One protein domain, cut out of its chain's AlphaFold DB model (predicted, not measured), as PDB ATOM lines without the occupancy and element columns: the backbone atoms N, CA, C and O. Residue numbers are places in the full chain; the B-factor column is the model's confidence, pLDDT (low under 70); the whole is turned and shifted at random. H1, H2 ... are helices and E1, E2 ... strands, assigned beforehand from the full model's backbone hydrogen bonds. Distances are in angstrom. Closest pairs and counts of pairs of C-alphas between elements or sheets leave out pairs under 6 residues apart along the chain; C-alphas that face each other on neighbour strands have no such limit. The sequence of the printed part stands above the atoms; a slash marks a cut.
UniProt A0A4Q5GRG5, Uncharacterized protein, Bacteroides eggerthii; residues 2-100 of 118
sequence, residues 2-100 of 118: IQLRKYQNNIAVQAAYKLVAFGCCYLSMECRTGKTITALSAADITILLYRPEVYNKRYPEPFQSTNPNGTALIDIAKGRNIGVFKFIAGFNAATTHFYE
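What this domain is: This is residues 2 to 100 of the 118 residues of an uncharacterized protein of Bacteroides eggerthii (UniProt A0A4Q5GRG5). A five-stranded sheet, strongly twisted and curled like part of a barrel, has the short helix H2 over one face near its E1 edge, and the long helix H1 packs on H2 with its residues 12 to 20. Residues 2 to 7 of H1 stick out at one end of the longest axis, and the long loop of residues 56 to 70 lies toward the other end. The printed part has 99 residues with three named helices and five named strands, in the order H1 E1 H2 E2 H3 E3 E4 E5; the sheet is mixed, in the order E1 E2 E3 E4 E5, and the class is mixed, helices and strands. The whole is loose, with a radius of gyration of the C-alphas of 15.6 A and spans of 45, 32 and 28 A.

Where its parts are: The sheet is made of E1, residues 26 to 28; E2, residues 45 to 50, 16.4 A long; E3, residues 71 to 79, 22.3 A; E4, residues 85 to 92, 22.4 A; and E5, residues 97 to 99, whose last C-alpha is at (33.302, -33.203, 46.997). H1, residues 2 to 21, runs 29.1 A from C-alpha 2 at (37.086, -28.114, 2.680). H2 is residues 36 to 42, 10.6 A, and H3 is residues 52 to 55.

How they stand to each other: E1 and E2 are parallel, with N 47 and O 26 at 3.3 A; E1, H2 and E2 form a strand-helix-strand unit, two parallel neighbour strands with a helix between, and its crossover is right-handed. E2 and E3 are antiparallel, with N 48 and O 75 at 2.8 A. E3, E4 and E5 form a meander, each strand the antiparallel neighbour of the one before, in two hairpins: N 72 and O 89 are 2.8 A apart, and N 90 and O 99 are 2.9 A apart. The pairing is staggered: E4 pairs with E3 over residues 85 to 90 and with E5 over residues 90 to 92. H2 is on the sheet at a height of 8.6 A, only just over E2, with 3 of its 7 C-alphas falling on it, and runs along the strands at 6 degrees to E2 on the local plane. H1 touches H2 with residues 12 to 20 alone, at a steep tilt of 42 degrees, the same way; the closest C-alphas are those of Ala 16 and Ala 39, 4.9 A. H1 is not on the sheet. H3 only grazes the sheet with residues 52 to 53. In H1 and H2 every O i to N i+4 pair is within hydrogen-bond range; H3 is too short for such a pair.

The domain as a whole: The two C-alphas farthest apart are those of Gln 3 and Ser 65, 46.9 A. The printed part has no cut. The link from H3 to E3, residues 56 to 70, is long. The mean pLDDT of the printed part is 73.3, and residues 2 to 43 are under 70.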
ATOM      1  N   ILE A   2      37.214 -26.636   2.591       60.25
ATOM      2  CA  ILE A   2      37.086 -28.114   2.680       60.25
ATOM      3  C   ILE A   2      38.232 -28.796   3.462       60.25
ATOM      4  O   ILE A   2      38.006 -29.740   4.217       60.25
ATOM      5  N   GLN A   3      39.461 -28.290   3.335       68.12
ATOM      6  CA  GLN A   3      40.661 -28.890   3.934       68.12
ATOM      7  C   GLN A   3      40.676 -28.818   5.470       68.12
ATOM      8  O   GLN A   3      41.017 -29.796   6.132       68.12
ATOM      9  N   LEU A   4      40.213 -27.698   6.038       53.28
ATOM     10  CA  LEU A   4      40.112 -27.510   7.487       53.28
ATOM     11  C   LEU A   4      39.134 -28.515   8.111       53.28
ATOM     12  O   LEU A   4      39.441 -29.113   9.135       53.28
ATOM     13  N   ARG A   5      37.993 -28.772   7.460       56.66
ATOM     14  CA  ARG A   5      36.986 -29.733   7.938       56.66
ATOM     15  C   ARG A   5      37.522 -31.170   7.947       56.66
ATOM     16  O   ARG A   5      37.285 -31.907   8.897       56.66
ATOM     17  N   LYS A   6      38.295 -31.556   6.925       68.75
ATOM     18  CA  LYS A   6      38.914 -32.890   6.833       68.75
ATOM     19  C   LYS A   6      40.000 -33.094   7.895       68.75
ATOM     20  O   LYS A   6      40.004 -34.115   8.575       68.75
ATOM     21  N   TYR A   7      40.866 -32.098   8.087       65.31
ATOM     22  CA  TYR A   7      41.877 -32.101   9.149       65.31
ATOM     23  C   TYR A   7      41.240 -32.205  10.541       65.31
ATOM     24  O   TYR A   7      41.631 -33.035  11.359       65.31
ATOM     25  N   GLN A   8      40.189 -31.421  10.777       51.25
ATOM     26  CA  GLN A   8      39.443 -31.434  12.029       51.25
ATOM     27  C   GLN A   8      38.743 -32.775  12.304       51.25
ATOM     28  O   GLN A   8      38.768 -33.234  13.444       51.25
ATOM     29  N   ASN A   9      38.169 -33.419  11.282       62.50
ATOM     30  CA  ASN A   9      37.570 -34.751  11.413       62.50
ATOM     31  C   ASN A   9      38.613 -35.817  11.763       62.50
ATOM     32  O   ASN A   9      38.367 -36.641  12.638       62.50
ATOM     33  N   ASN A  10      39.790 -35.780  11.135       66.88
ATOM     34  CA  ASN A  10      40.852 -36.745  11.424       66.88
ATOM     35  C   ASN A  10      41.329 -36.657  12.877       66.88
ATOM     36  O   ASN A  10      41.474 -37.686  13.532       66.88
ATOM     37  N   ILE A  11      41.517 -35.444  13.406       63.38
ATOM     38  CA  ILE A  11      41.917 -35.254  14.809       63.38
ATOM     39  C   ILE A  11      40.826 -35.754  15.764       63.38
ATOM     40  O   ILE A  11      41.141 -36.428  16.741       63.38
ATOM     41  N   ALA A  12      39.552 -35.468  15.478       56.84
ATOM     42  CA  ALA A  12      38.438 -35.904  16.320       56.84
ATOM     43  C   ALA A  12      38.312 -37.435  16.370       56.84
ATOM     44  O   ALA A  12      38.150 -38.009  17.445       56.84
ATOM     45  N   VAL A  13      38.446 -38.101  15.221       65.75
ATOM     46  CA  VAL A  13      38.421 -39.567  15.127       65.75
ATOM     47  C   VAL A  13      39.599 -40.180  15.886       65.75
ATOM     48  O   VAL A  13      39.408 -41.111  16.662       65.75
ATOM     49  N   GLN A  14      40.807 -39.628  15.740       65.31
ATOM     50  CA  GLN A  14      41.978 -40.103  16.484       65.31
ATOM     51  C   GLN A  14      41.832 -39.908  17.999       65.31
ATOM     52  O   GLN A  14      42.219 -40.787  18.764       65.31
ATOM     53  N   ALA A  15      41.259 -38.785  18.440       59.62
ATOM     54  CA  ALA A  15      40.984 -38.540  19.851       59.62
ATOM     55  C   ALA A  15      39.951 -39.535  20.403       59.62
ATOM     56  O   ALA A  15      40.176 -40.109  21.463       59.62
ATOM     57  N   ALA A  16      38.874 -39.804  19.659       63.25
ATOM     58  CA  ALA A  16      37.865 -40.791  20.038       63.25
ATOM     59  C   ALA A  16      38.464 -42.202  20.164       63.25
ATOM     60  O   ALA A  16      38.246 -42.862  21.174       63.25
ATOM     61  N   TYR A  17      39.283 -42.637  19.199       66.06
ATOM     62  CA  TYR A  17      39.967 -43.933  19.276       66.06
ATOM     63  C   TYR A  17      40.899 -44.035  20.481       66.06
ATOM     64  O   TYR A  17      40.922 -45.069  21.141       66.06
ATOM     65  N   LYS A  18      41.644 -42.969  20.796       64.00
ATOM     66  CA  LYS A  18      42.498 -42.943  21.987       64.00
ATOM     67  C   LYS A  18      41.665 -43.038  23.263       64.00
ATOM     68  O   LYS A  18      41.978 -43.855  24.116       64.00
ATOM     69  N   LEU A  19      40.587 -42.266  23.378       60.44
ATOM     70  CA  LEU A  19      39.707 -42.294  24.553       60.44
ATOM     71  C   LEU A  19      39.075 -43.675  24.770       60.44
ATOM     72  O   LEU A  19      39.082 -44.163  25.895       60.44
ATOM     73  N   VAL A  20      38.611 -44.324  23.696       61.56
ATOM     74  CA  VAL A  20      38.098 -45.702  23.738       61.56
ATOM     75  C   VAL A  20      39.195 -46.687  24.145       61.56
ATOM     76  O   VAL A  20      38.975 -47.508  25.029       61.56
ATOM     77  N   ALA A  21      40.392 -46.590  23.556       66.31
ATOM     78  CA  ALA A  21      41.509 -47.477  23.880       66.31
ATOM     79  C   ALA A  21      41.971 -47.352  25.342       66.31
ATOM     80  O   ALA A  21      42.405 -48.337  25.931       66.31
ATOM     81  N   PHE A  22      41.862 -46.160  25.933       60.09
ATOM     82  CA  PHE A  22      42.201 -45.920  27.338       60.09
ATOM     83  C   PHE A  22      41.024 -46.136  28.304       60.09
ATOM     84  O   PHE A  22      41.198 -45.944  29.506       60.09
ATOM     85  N   GLY A  23      39.831 -46.504  27.815       53.34
ATOM     86  CA  GLY A  23      38.628 -46.635  28.646       53.34
ATOM     87  C   GLY A  23      38.230 -45.332  29.353       53.34
ATOM     88  O   GLY A  23      37.605 -45.360  30.412       53.34
ATOM     89  N   CYS A  24      38.637 -44.177  28.818       48.41
ATOM     90  CA  CYS A  24      38.442 -42.890  29.473       48.41
ATOM     91  C   CYS A  24      37.022 -42.355  29.259       48.41
ATOM     92  O   CYS A  24      36.538 -42.247  28.131       48.41
ATOM     93  N   CYS A  25      36.400 -41.907  30.352       51.19
ATOM     94  CA  CYS A  25      35.212 -41.060  30.309       51.19
ATOM     95  C   CYS A  25      35.574 -39.708  29.678       51.19
ATOM     96  O   CYS A  25      36.561 -39.077  30.062       51.19
ATOM     97  N   TYR A  26      34.787 -39.249  28.704       55.81
ATOM     98  CA  TYR A  26      35.036 -37.964  28.056       55.81
ATOM     99  C   TYR A  26      34.412 -36.832  28.882       55.81
ATOM    100  O   TYR A  26      33.189 -36.700  28.952       55.81
ATOM    101  N   LEU A  27      35.266 -36.008  29.494       50.41
ATOM    102  CA  LEU A  27      34.895 -34.719  30.079       50.41
ATOM    103  C   LEU A  27      34.856 -33.680  28.958       50.41
ATOM    104  O   LEU A  27      35.889 -33.169  28.523       50.41
ATOM    105  N   SER A  28      33.658 -33.381  28.461       47.22
ATOM    106  CA  SER A  28      33.479 -32.298  27.498       47.22
ATOM    107  C   SER A  28      33.377 -30.981  28.270       47.22
ATOM    108  O   SER A  28      32.334 -30.683  28.852       47.22
ATOM    109  N   MET A  29      34.446 -30.179  28.263       37.34
ATOM    110  CA  MET A  29      34.303 -28.730  28.408       37.34
ATOM    111  C   MET A  29      33.908 -28.156  27.048       37.34
ATOM    112  O   MET A  29      34.453 -28.536  26.010       37.34
ATOM    113  N   GLU A  30      32.900 -27.293  27.063       38.34
ATOM    114  CA  GLU A  30      32.219 -26.754  25.893       38.34
ATOM    115  C   GLU A  30      33.200 -26.097  24.901       38.34
ATOM    116  O   GLU A  30      33.626 -24.958  25.065       38.34
ATOM    117  N   CYS A  31      33.528 -26.803  23.817       37.78
ATOM    118  CA  CYS A  31      34.090 -26.206  22.610       37.78
ATOM    119  C   CYS A  31      32.986 -26.175  21.556       37.78
ATOM    120  O   CYS A  31      32.667 -27.179  20.916       37.78
ATOM    121  N   ARG A  32      32.375 -25.000  21.403       42.44
ATOM    122  CA  ARG A  32      31.384 -24.679  20.371       42.44
ATOM    123  C   ARG A  32      31.893 -25.173  19.003       42.44
ATOM    124  O   ARG A  32      33.013 -24.844  18.619       42.44
ATOM    125  N   THR A  33      31.040 -25.905  18.274       38.97
ATOM    126  CA  THR A  33      31.168 -26.467  16.900       38.97
ATOM    127  C   THR A  33      31.501 -27.968  16.769       38.97
ATOM    128  O   THR A  33      32.654 -28.381  16.825       38.97
ATOM    129  N   GLY A  34      30.464 -28.772  16.473       42.00
ATOM    130  CA  GLY A  34      30.453 -30.016  15.666       42.00
ATOM    131  C   GLY A  34      31.247 -31.253  16.127       42.00
ATOM    132  O   GLY A  34      30.776 -32.372  15.954       42.00
ATOM    133  N   LYS A  35      32.436 -31.084  16.711       44.38
ATOM    134  CA  LYS A  35      33.421 -32.144  17.001       44.38
ATOM    135  C   LYS A  35      33.129 -32.906  18.291       44.38
ATOM    136  O   LYS A  35      33.544 -34.051  18.434       44.38
ATOM    137  N   THR A  36      32.365 -32.299  19.194       49.97
ATOM    138  CA  THR A  36      31.899 -32.908  20.444       49.97
ATOM    139  C   THR A  36      31.025 -34.143  20.177       49.97
ATOM    140  O   THR A  36      31.049 -35.085  20.958       49.97
ATOM    141  N   ILE A  37      30.320 -34.201  19.036       49.78
ATOM    142  CA  ILE A  37      29.322 -35.244  18.732       49.78
ATOM    143  C   ILE A  37      29.965 -36.613  18.434       49.78
ATOM    144  O   ILE A  37      29.483 -37.632  18.927       49.78
ATOM    145  N   THR A  38      31.065 -36.676  17.671       47.88
ATOM    146  CA  THR A  38      31.691 -37.963  17.294       47.88
ATOM    147  C   THR A  38      32.402 -38.631  18.474       47.88
ATOM    148  O   THR A  38      32.278 -39.841  18.651       47.88
ATOM    149  N   ALA A  39      33.083 -37.850  19.322       55.06
ATOM    150  CA  ALA A  39      33.656 -38.357  20.570       55.06
ATOM    151  C   ALA A  39      32.556 -38.820  21.546       55.06
ATOM    152  O   ALA A  39      32.676 -39.900  22.122       55.06
ATOM    153  N   LEU A  40      31.435 -38.083  21.642       59.16
ATOM    154  CA  LEU A  40      30.247 -38.520  22.393       59.16
ATOM    155  C   LEU A  40      29.688 -39.855  21.885       59.16
ATOM    156  O   LEU A  40      29.249 -40.685  22.678       59.16
ATOM    157  N   SER A  41      29.664 -40.067  20.567       62.19
ATOM    158  CA  SER A  41      29.113 -41.290  19.978       62.19
ATOM    159  C   SER A  41      29.932 -42.528  20.342       62.19
ATOM    160  O   SER A  41      29.342 -43.586  20.555       62.19
ATOM    161  N   ALA A  42      31.256 -42.402  20.440       67.81
ATOM    162  CA  ALA A  42      32.153 -43.515  20.744       67.81
ATOM    163  C   ALA A  42      32.339 -43.769  22.250       67.81
ATOM    164  O   ALA A  42      32.598 -44.902  22.636       67.81
ATOM    165  N   ALA A  43      32.188 -42.745  23.097       69.81
ATOM    166  CA  ALA A  43      32.363 -42.881  24.543       69.81
ATOM    167  C   ALA A  43      31.263 -43.739  25.189       69.81
ATOM    168  O   ALA A  43      30.088 -43.607  24.839       69.81
ATOM    169  N   ASP A  44      31.614 -44.582  26.160       79.75
ATOM    170  CA  ASP A  44      30.625 -45.329  26.951       79.75
ATOM    171  C   ASP A  44      29.881 -44.409  27.924       79.75
ATOM    172  O   ASP A  44      28.664 -44.520  28.086       79.75
ATOM    173  N   ILE A  45      30.610 -43.464  28.523       77.12
ATOM    174  CA  ILE A  45      30.083 -42.469  29.455       77.12
ATOM    175  C   ILE A  45      30.574 -41.076  29.046       77.12
ATOM    176  O   ILE A  45      31.765 -40.865  28.796       77.12
ATOM    177  N   THR A  46      29.650 -40.119  29.019       79.38
ATOM    178  CA  THR A  46      29.927 -38.698  28.795       79.38
ATOM    179  C   THR A  46      29.417 -37.905  29.980       79.38
ATOM    180  O   THR A  46      28.235 -37.985  30.317       79.38
ATOM    181  N   ILE A  47      30.302 -37.094  30.556       80.38
ATOM    182  CA  ILE A  47      30.004 -36.246  31.706       80.38
ATOM    183  C   ILE A  47      30.185 -34.788  31.291       80.38
ATOM    184  O   ILE A  47      31.241 -34.402  30.781       80.38
ATOM    185  N   LEU A  48      29.152 -33.978  31.506       80.75
ATOM    186  CA  LEU A  48      29.198 -32.531  31.340       80.75
ATOM    187  C   LEU A  48      29.273 -31.879  32.719       80.75
ATOM    188  O   LEU A  48      28.514 -32.222  33.625       80.75
ATOM    189  N   LEU A  49      30.192 -30.927  32.858       82.56
ATOM    190  CA  LEU A  49      30.348 -30.118  34.059       82.56
ATOM    191  C   LEU A  49      29.802 -28.721  33.782       82.56
ATOM    192  O   LEU A  49      30.267 -28.049  32.860       82.56
ATOM    193  N   TYR A  50      28.850 -28.267  34.592       83.38
ATOM    194  CA  TYR A  50      28.304 -26.918  34.488       83.38
ATOM    195  C   TYR A  50      28.431 -26.158  35.809       83.38
ATOM    196  O   TYR A  50      27.911 -26.569  36.848       83.38
ATOM    197  N   ARG A  51      29.121 -25.012  35.749       85.12
ATOM    198  CA  ARG A  51      29.311 -24.075  36.862       85.12
ATOM    199  C   ARG A  51      28.660 -22.725  36.532       85.12
ATOM    200  O   ARG A  51      29.300 -21.887  35.897       85.12
ATOM    201  N   PRO A  52      27.399 -22.503  36.937       80.88
ATOM    202  CA  PRO A  52      26.670 -21.278  36.623       80.88
ATOM    203  C   PRO A  52      27.231 -20.022  37.297       80.88
ATOM    204  O   PRO A  52      27.045 -18.936  36.753       80.88
ATOM    205  N   GLU A  53      27.931 -20.161  38.429       79.50
ATOM    206  CA  GLU A  53      28.600 -19.065  39.154       79.50
ATOM    207  C   GLU A  53      29.482 -18.210  38.230       79.50
ATOM    208  O   GLU A  53      29.401 -16.985  38.253       79.50
ATOM    209  N   VAL A  54      30.250 -18.847  37.338       74.31
ATOM    210  CA  VAL A  54      31.161 -18.163  36.396       74.31
ATOM    211  C   VAL A  54      30.403 -17.282  35.394       74.31
ATOM    212  O   VAL A  54      30.947 -16.317  34.866       74.31
ATOM    213  N   TYR A  55      29.135 -17.601  35.140       74.94
ATOM    214  CA  TYR A  55      28.283 -16.913  34.172       74.94
ATOM    215  C   TYR A  55      27.193 -16.063  34.832       74.94
ATOM    216  O   TYR A  55      26.338 -15.540  34.120       74.94
ATOM    217  N   ASN A  56      27.196 -15.958  36.166       77.62
ATOM    218  CA  ASN A  56      26.146 -15.324  36.963       77.62
ATOM    219  C   ASN A  56      24.729 -15.825  36.605       77.62
ATOM    220  O   ASN A  56      23.781 -15.050  36.470       77.62
ATOM    221  N   LYS A  57      24.593 -17.140  36.381       80.50
ATOM    222  CA  LYS A  57      23.328 -17.803  36.022       80.50
ATOM    223  C   LYS A  57      22.792 -18.650  37.177       80.50
ATOM    224  O   LYS A  57      23.472 -18.887  38.170       80.50
ATOM    225  N   ARG A  58      21.560 -19.137  37.033       83.44
ATOM    226  CA  ARG A  58      21.004 -20.219  37.861       83.44
ATOM    227  C   ARG A  58      21.208 -21.571  37.182       83.44
ATOM    228  O   ARG A  58      21.488 -21.645  35.980       83.44
ATOM    229  N   TYR A  59      21.075 -22.641  37.957       87.25
ATOM    230  CA  TYR A  59      20.937 -23.978  37.390       87.25
ATOM    231  C   TYR A  59      19.600 -24.124  36.652       87.25
ATOM    232  O   TYR A  59      18.646 -23.431  36.998       87.25
ATOM    233  N   PRO A  60      19.511 -25.017  35.652       84.50
ATOM    234  CA  PRO A  60      18.232 -25.411  35.069       84.50
ATOM    235  C   PRO A  60      17.394 -26.250  36.052       84.50
ATOM    236  O   PRO A  60      17.908 -26.746  37.060       84.50
ATOM    237  N   GLU A  61      16.111 -26.453  35.739       82.31
ATOM    238  CA  GLU A  61      15.262 -27.433  36.442       82.31
ATOM    239  C   GLU A  61      15.933 -28.823  36.486       82.31
ATOM    240  O   GLU A  61      16.542 -29.227  35.487       82.31
ATOM    241  N   PRO A  62      15.837 -29.583  37.599       88.06
ATOM    242  CA  PRO A  62      15.125 -29.301  38.857       88.06
ATOM    243  C   PRO A  62      15.979 -28.606  39.941       88.06
ATOM    244  O   PRO A  62      15.672 -28.676  41.132       88.06
ATOM    245  N   PHE A  63      17.107 -27.993  39.571       90.00
ATOM    246  CA  PHE A  63      18.107 -27.489  40.521       90.00
ATOM    247  C   PHE A  63      18.112 -25.965  40.664       90.00
ATOM    248  O   PHE A  63      19.039 -25.423  41.260       90.00
ATOM    249  N   GLN A  64      17.103 -25.255  40.148       88.56
ATOM    250  CA  GLN A  64      17.080 -23.785  40.135       88.56
ATOM    251  C   GLN A  64      17.250 -23.155  41.523       88.56
ATOM    252  O   GLN A  64      17.891 -22.113  41.659       88.56
ATOM    253  N   SER A  65      16.704 -23.813  42.548       89.50
ATOM    254  CA  SER A  65      16.789 -23.387  43.946       89.50
ATOM    255  C   SER A  65      18.159 -23.636  44.578       89.50
ATOM    256  O   SER A  65      18.406 -23.179  45.686       89.50
ATOM    257  N   THR A  66      19.069 -24.345  43.910       89.38
ATOM    258  CA  THR A  66      20.401 -24.642  44.447       89.38
ATOM    259  C   THR A  66      21.314 -23.425  44.328       89.38
ATOM    260  O   THR A  66      21.347 -22.767  43.286       89.38
ATOM    261  N   ASN A  67      22.087 -23.139  45.376       90.19
ATOM    262  CA  ASN A  67      23.082 -22.073  45.380       90.19
ATOM    263  C   ASN A  67      24.194 -22.363  44.353       90.19
ATOM    264  O   ASN A  67      24.915 -23.343  44.539       90.19
ATOM    265  N   PRO A  68      24.373 -21.528  43.307       87.44
ATOM    266  CA  PRO A  68      25.434 -21.684  42.307       87.44
ATOM    267  C   PRO A  68      26.857 -21.605  42.865       87.44
ATOM    268  O   PRO A  68      27.781 -22.134  42.251       87.44
ATOM    269  N   ASN A  69      27.045 -20.909  43.988       89.56
ATOM    270  CA  ASN A  69      28.369 -20.613  44.521       89.56
ATOM    271  C   ASN A  69      28.947 -21.841  45.219       89.56
ATOM    272  O   ASN A  69      28.327 -22.402  46.124       89.56
ATOM    273  N   GLY A  70      30.148 -22.246  44.805       88.81
ATOM    274  CA  GLY A  70      30.820 -23.413  45.377       88.81
ATOM    275  C   GLY A  70      30.154 -24.751  45.039       88.81
ATOM    276  O   GLY A  70      30.417 -25.749  45.713       88.81
ATOM    277  N   THR A  71      29.305 -24.795  44.011       92.00
ATOM    278  CA  THR A  71      28.671 -26.025  43.521       92.00
ATOM    279  C   THR A  71      28.866 -26.197  42.012       92.00
ATOM    280  O   THR A  71      29.249 -25.279  41.278       92.00
ATOM    281  N   ALA A  72      28.657 -27.419  41.529       89.00
ATOM    282  CA  ALA A  72      28.710 -27.769  40.119       89.00
ATOM    283  C   ALA A  72      27.612 -28.784  39.783       89.00
ATOM    284  O   ALA A  72      27.355 -29.712  40.545       89.00
ATOM    285  N   LEU A  73      26.993 -28.623  38.615       87.00
ATOM    286  CA  LEU A  73      26.096 -29.623  38.048       87.00
ATOM    287  C   LEU A  73      26.929 -30.630  37.265       87.00
ATOM    288  O   LEU A  73      27.656 -30.256  36.342       87.00
ATOM    289  N   ILE A  74      26.779 -31.893  37.636       89.19
ATOM    290  CA  ILE A  74      27.325 -33.039  36.927       89.19
ATOM    291  C   ILE A  74      26.174 -33.656  36.136       89.19
ATOM    292  O   ILE A  74      25.183 -34.101  36.714       89.19
ATOM    293  N   ASP A  75      26.284 -33.644  34.813       86.81
ATOM    294  CA  ASP A  75      25.281 -34.199  33.906       86.81
ATOM    295  C   ASP A  75      25.874 -35.392  33.157       86.81
ATOM    296  O   ASP A  75      26.758 -35.246  32.307       86.81
ATOM    297  N   ILE A  76      25.391 -36.588  33.495       87.12
ATOM    298  CA  ILE A  76      25.705 -37.826  32.789       87.12
ATOM    299  C   ILE A  76      24.863 -37.851  31.514       87.12
ATOM    300  O   ILE A  76      23.818 -38.495  31.438       87.12
ATOM    301  N   ALA A  77      25.325 -37.120  30.502       85.50
ATOM    302  CA  ALA A  77      24.627 -36.951  29.229       85.50
ATOM    303  C   ALA A  77      24.613 -38.233  28.377       85.50
ATOM    304  O   ALA A  77      23.787 -38.381  27.476       85.50
ATOM    305  N   LYS A  78      25.532 -39.166  28.649       83.06
ATOM    306  CA  LYS A  78      25.532 -40.520  28.090       83.06
ATOM    307  C   LYS A  78      26.064 -41.481  29.140       83.06
ATOM    308  O   LYS A  78      27.110 -41.210  29.719       83.06
ATOM    309  N   GLY A  79      25.386 -42.604  29.335       82.06
ATOM    310  CA  GLY A  79      25.840 -43.652  30.237       82.06
ATOM    311  C   GLY A  79      25.403 -45.027  29.755       82.06
ATOM    312  O   GLY A  79      24.253 -45.434  29.932       82.06
ATOM    313  N   ARG A  80      26.323 -45.765  29.133       81.44
ATOM    314  CA  ARG A  80      26.114 -47.172  28.782       81.44
ATOM    315  C   ARG A  80      25.965 -47.984  30.077       81.44
ATOM    316  O   ARG A  80      26.821 -47.912  30.950       81.44
ATOM    317  N   ASN A  81      24.851 -48.709  30.211       86.81
ATOM    318  CA  ASN A  81      24.490 -49.552  31.366       86.81
ATOM    319  C   ASN A  81      24.222 -48.828  32.706       86.81
ATOM    320  O   ASN A  81      23.947 -49.503  33.693       86.81
ATOM    321  N   ILE A  82      24.238 -47.490  32.743       86.50
ATOM    322  CA  ILE A  82      23.965 -46.690  33.959       86.50
ATOM    323  C   ILE A  82      22.844 -45.652  33.776       86.50
ATOM    324  O   ILE A  82      22.389 -45.054  34.747       86.50
ATOM    325  N   GLY A  83      22.382 -45.442  32.538       88.25
ATOM    326  CA  GLY A  83      21.381 -44.426  32.215       88.25
ATOM    327  C   GLY A  83      21.962 -43.011  32.135       88.25
ATOM    328  O   GLY A  83      23.176 -42.813  32.109       88.25
ATOM    329  N   VAL A  84      21.071 -42.025  32.051       90.44
ATOM    330  CA  VAL A  84      21.413 -40.597  32.056       90.44
ATOM    331  C   VAL A  84      20.761 -39.943  33.261       90.44
ATOM    332  O   VAL A  84      19.590 -40.189  33.550       90.44
ATOM    333  N   PHE A  85      21.520 -39.138  33.990       91.56
ATOM    334  CA  PHE A  85      21.035 -38.465  35.188       91.56
ATOM    335  C   PHE A  85      21.918 -37.271  35.522       91.56
ATOM    336  O   PHE A  85      23.026 -37.117  35.007       91.56
ATOM    337  N   LYS A  86      21.399 -36.410  36.390       91.00
ATOM    338  CA  LYS A  86      22.044 -35.162  36.779       91.00
ATOM    339  C   LYS A  86      22.058 -35.047  38.289       91.00
ATOM    340  O   LYS A  86      21.073 -35.405  38.934       91.00
ATOM    341  N   PHE A  87      23.137 -34.518  38.842       92.12
ATOM    342  CA  PHE A  87      23.249 -34.265  40.272       92.12
ATOM    343  C   PHE A  87      24.155 -33.068  40.549       92.12
ATOM    344  O   PHE A  87      24.936 -32.645  39.696       92.12
ATOM    345  N   ILE A  88      24.024 -32.506  41.748       93.12
ATOM    346  CA  ILE A  88      24.863 -31.400  42.205       93.12
ATOM    347  C   ILE A  88      25.993 -31.961  43.061       93.12
ATOM    348  O   ILE A  88      25.750 -32.765  43.956       93.12
ATOM    349  N   ALA A  89      27.207 -31.494  42.798       92.81
ATOM    350  CA  ALA A  89      28.385 -31.738  43.615       92.81
ATOM    351  C   ALA A  89      28.907 -30.421  44.200       92.81
ATOM    352  O   ALA A  89      28.717 -29.346  43.623       92.81
ATOM    353  N   GLY A  90      29.593 -30.508  45.336       92.94
ATOM    354  CA  GLY A  90      30.351 -29.394  45.884       92.94
ATOM    355  C   GLY A  90      31.612 -29.171  45.055       92.94
ATOM    356  O   GLY A  90      32.222 -30.127  44.574       92.94
ATOM    357  N   PHE A  91      32.009 -27.915  44.871       91.25
ATOM    358  CA  PHE A  91      33.211 -27.553  44.129       91.25
ATOM    359  C   PHE A  91      33.996 -26.449  44.838       91.25
ATOM    360  O   PHE A  91      33.516 -25.329  45.006       91.25
ATOM    361  N   ASN A  92      35.235 -26.749  45.220       88.19
ATOM    362  CA  ASN A  92      36.166 -25.761  45.750       88.19
ATOM    363  C   ASN A  92      37.012 -25.183  44.607       88.19
ATOM    364  O   ASN A  92      37.876 -25.867  44.057       88.19
ATOM    365  N   ALA A  93      36.785 -23.913  44.265       83.44
ATOM    366  CA  ALA A  93      37.489 -23.243  43.174       83.44
ATOM    367  C   ALA A  93      38.986 -23.027  43.437       83.44
ATOM    368  O   ALA A  93      39.765 -23.055  42.488       83.44
ATOM    369  N   ALA A  94      39.394 -22.854  44.698       86.19
ATOM    370  CA  ALA A  94      40.792 -22.619  45.053       86.19
ATOM    371  C   ALA A  94      41.650 -23.880  44.877       86.19
ATOM    372  O   ALA A  94      42.814 -23.789  44.498       86.19
ATOM    373  N   THR A  95      41.071 -25.057  45.130       89.19
ATOM    374  CA  THR A  95      41.770 -26.350  45.037       89.19
ATOM    375  C   THR A  95      41.330 -27.193  43.843       89.19
ATOM    376  O   THR A  95      41.831 -28.298  43.653       89.19
ATOM    377  N   THR A  96      40.398 -26.696  43.021       86.19
ATOM    378  CA  THR A  96      39.771 -27.428  41.903       86.19
ATOM    379  C   THR A  96      39.198 -28.793  42.305       86.19
ATOM    380  O   THR A  96      39.181 -29.736  41.518       86.19
ATOM    381  N   HIS A  97      38.731 -28.903  43.548       83.69
ATOM    382  CA  HIS A  97      38.324 -30.166  44.154       83.69
ATOM    383  C   HIS A  97      36.802 -30.319  44.167       83.69
ATOM    384  O   HIS A  97      36.090 -29.431  44.644       83.69
ATOM    385  N   PHE A  98      36.318 -31.463  43.682       89.81
ATOM    386  CA  PHE A  98      34.920 -31.866  43.803       89.81
ATOM    387  C   PHE A  98      34.725 -32.699  45.065       89.81
ATOM    388  O   PHE A  98      35.550 -33.554  45.370       89.81
ATOM    389  N   TYR A  99      33.632 -32.466  45.781       90.75
ATOM    390  CA  TYR A  99      33.302 -33.203  46.997       90.75
ATOM    391  C   TYR A  99      31.807 -33.513  47.066       90.75
ATOM    392  O   TYR A  99      30.977 -32.840  46.445       90.75
ATOM    393  N   GLU A 100      31.476 -34.560  47.812       91.38
ATOM    394  CA  GLU A 100      30.096 -34.965  48.047       91.38
ATOM    395  C   GLU A 100      29.400 -33.973  48.985       91.38
ATOM    396  O   GLU A 100      29.976 -33.503  49.967       91.38
TER     397      GLU A 100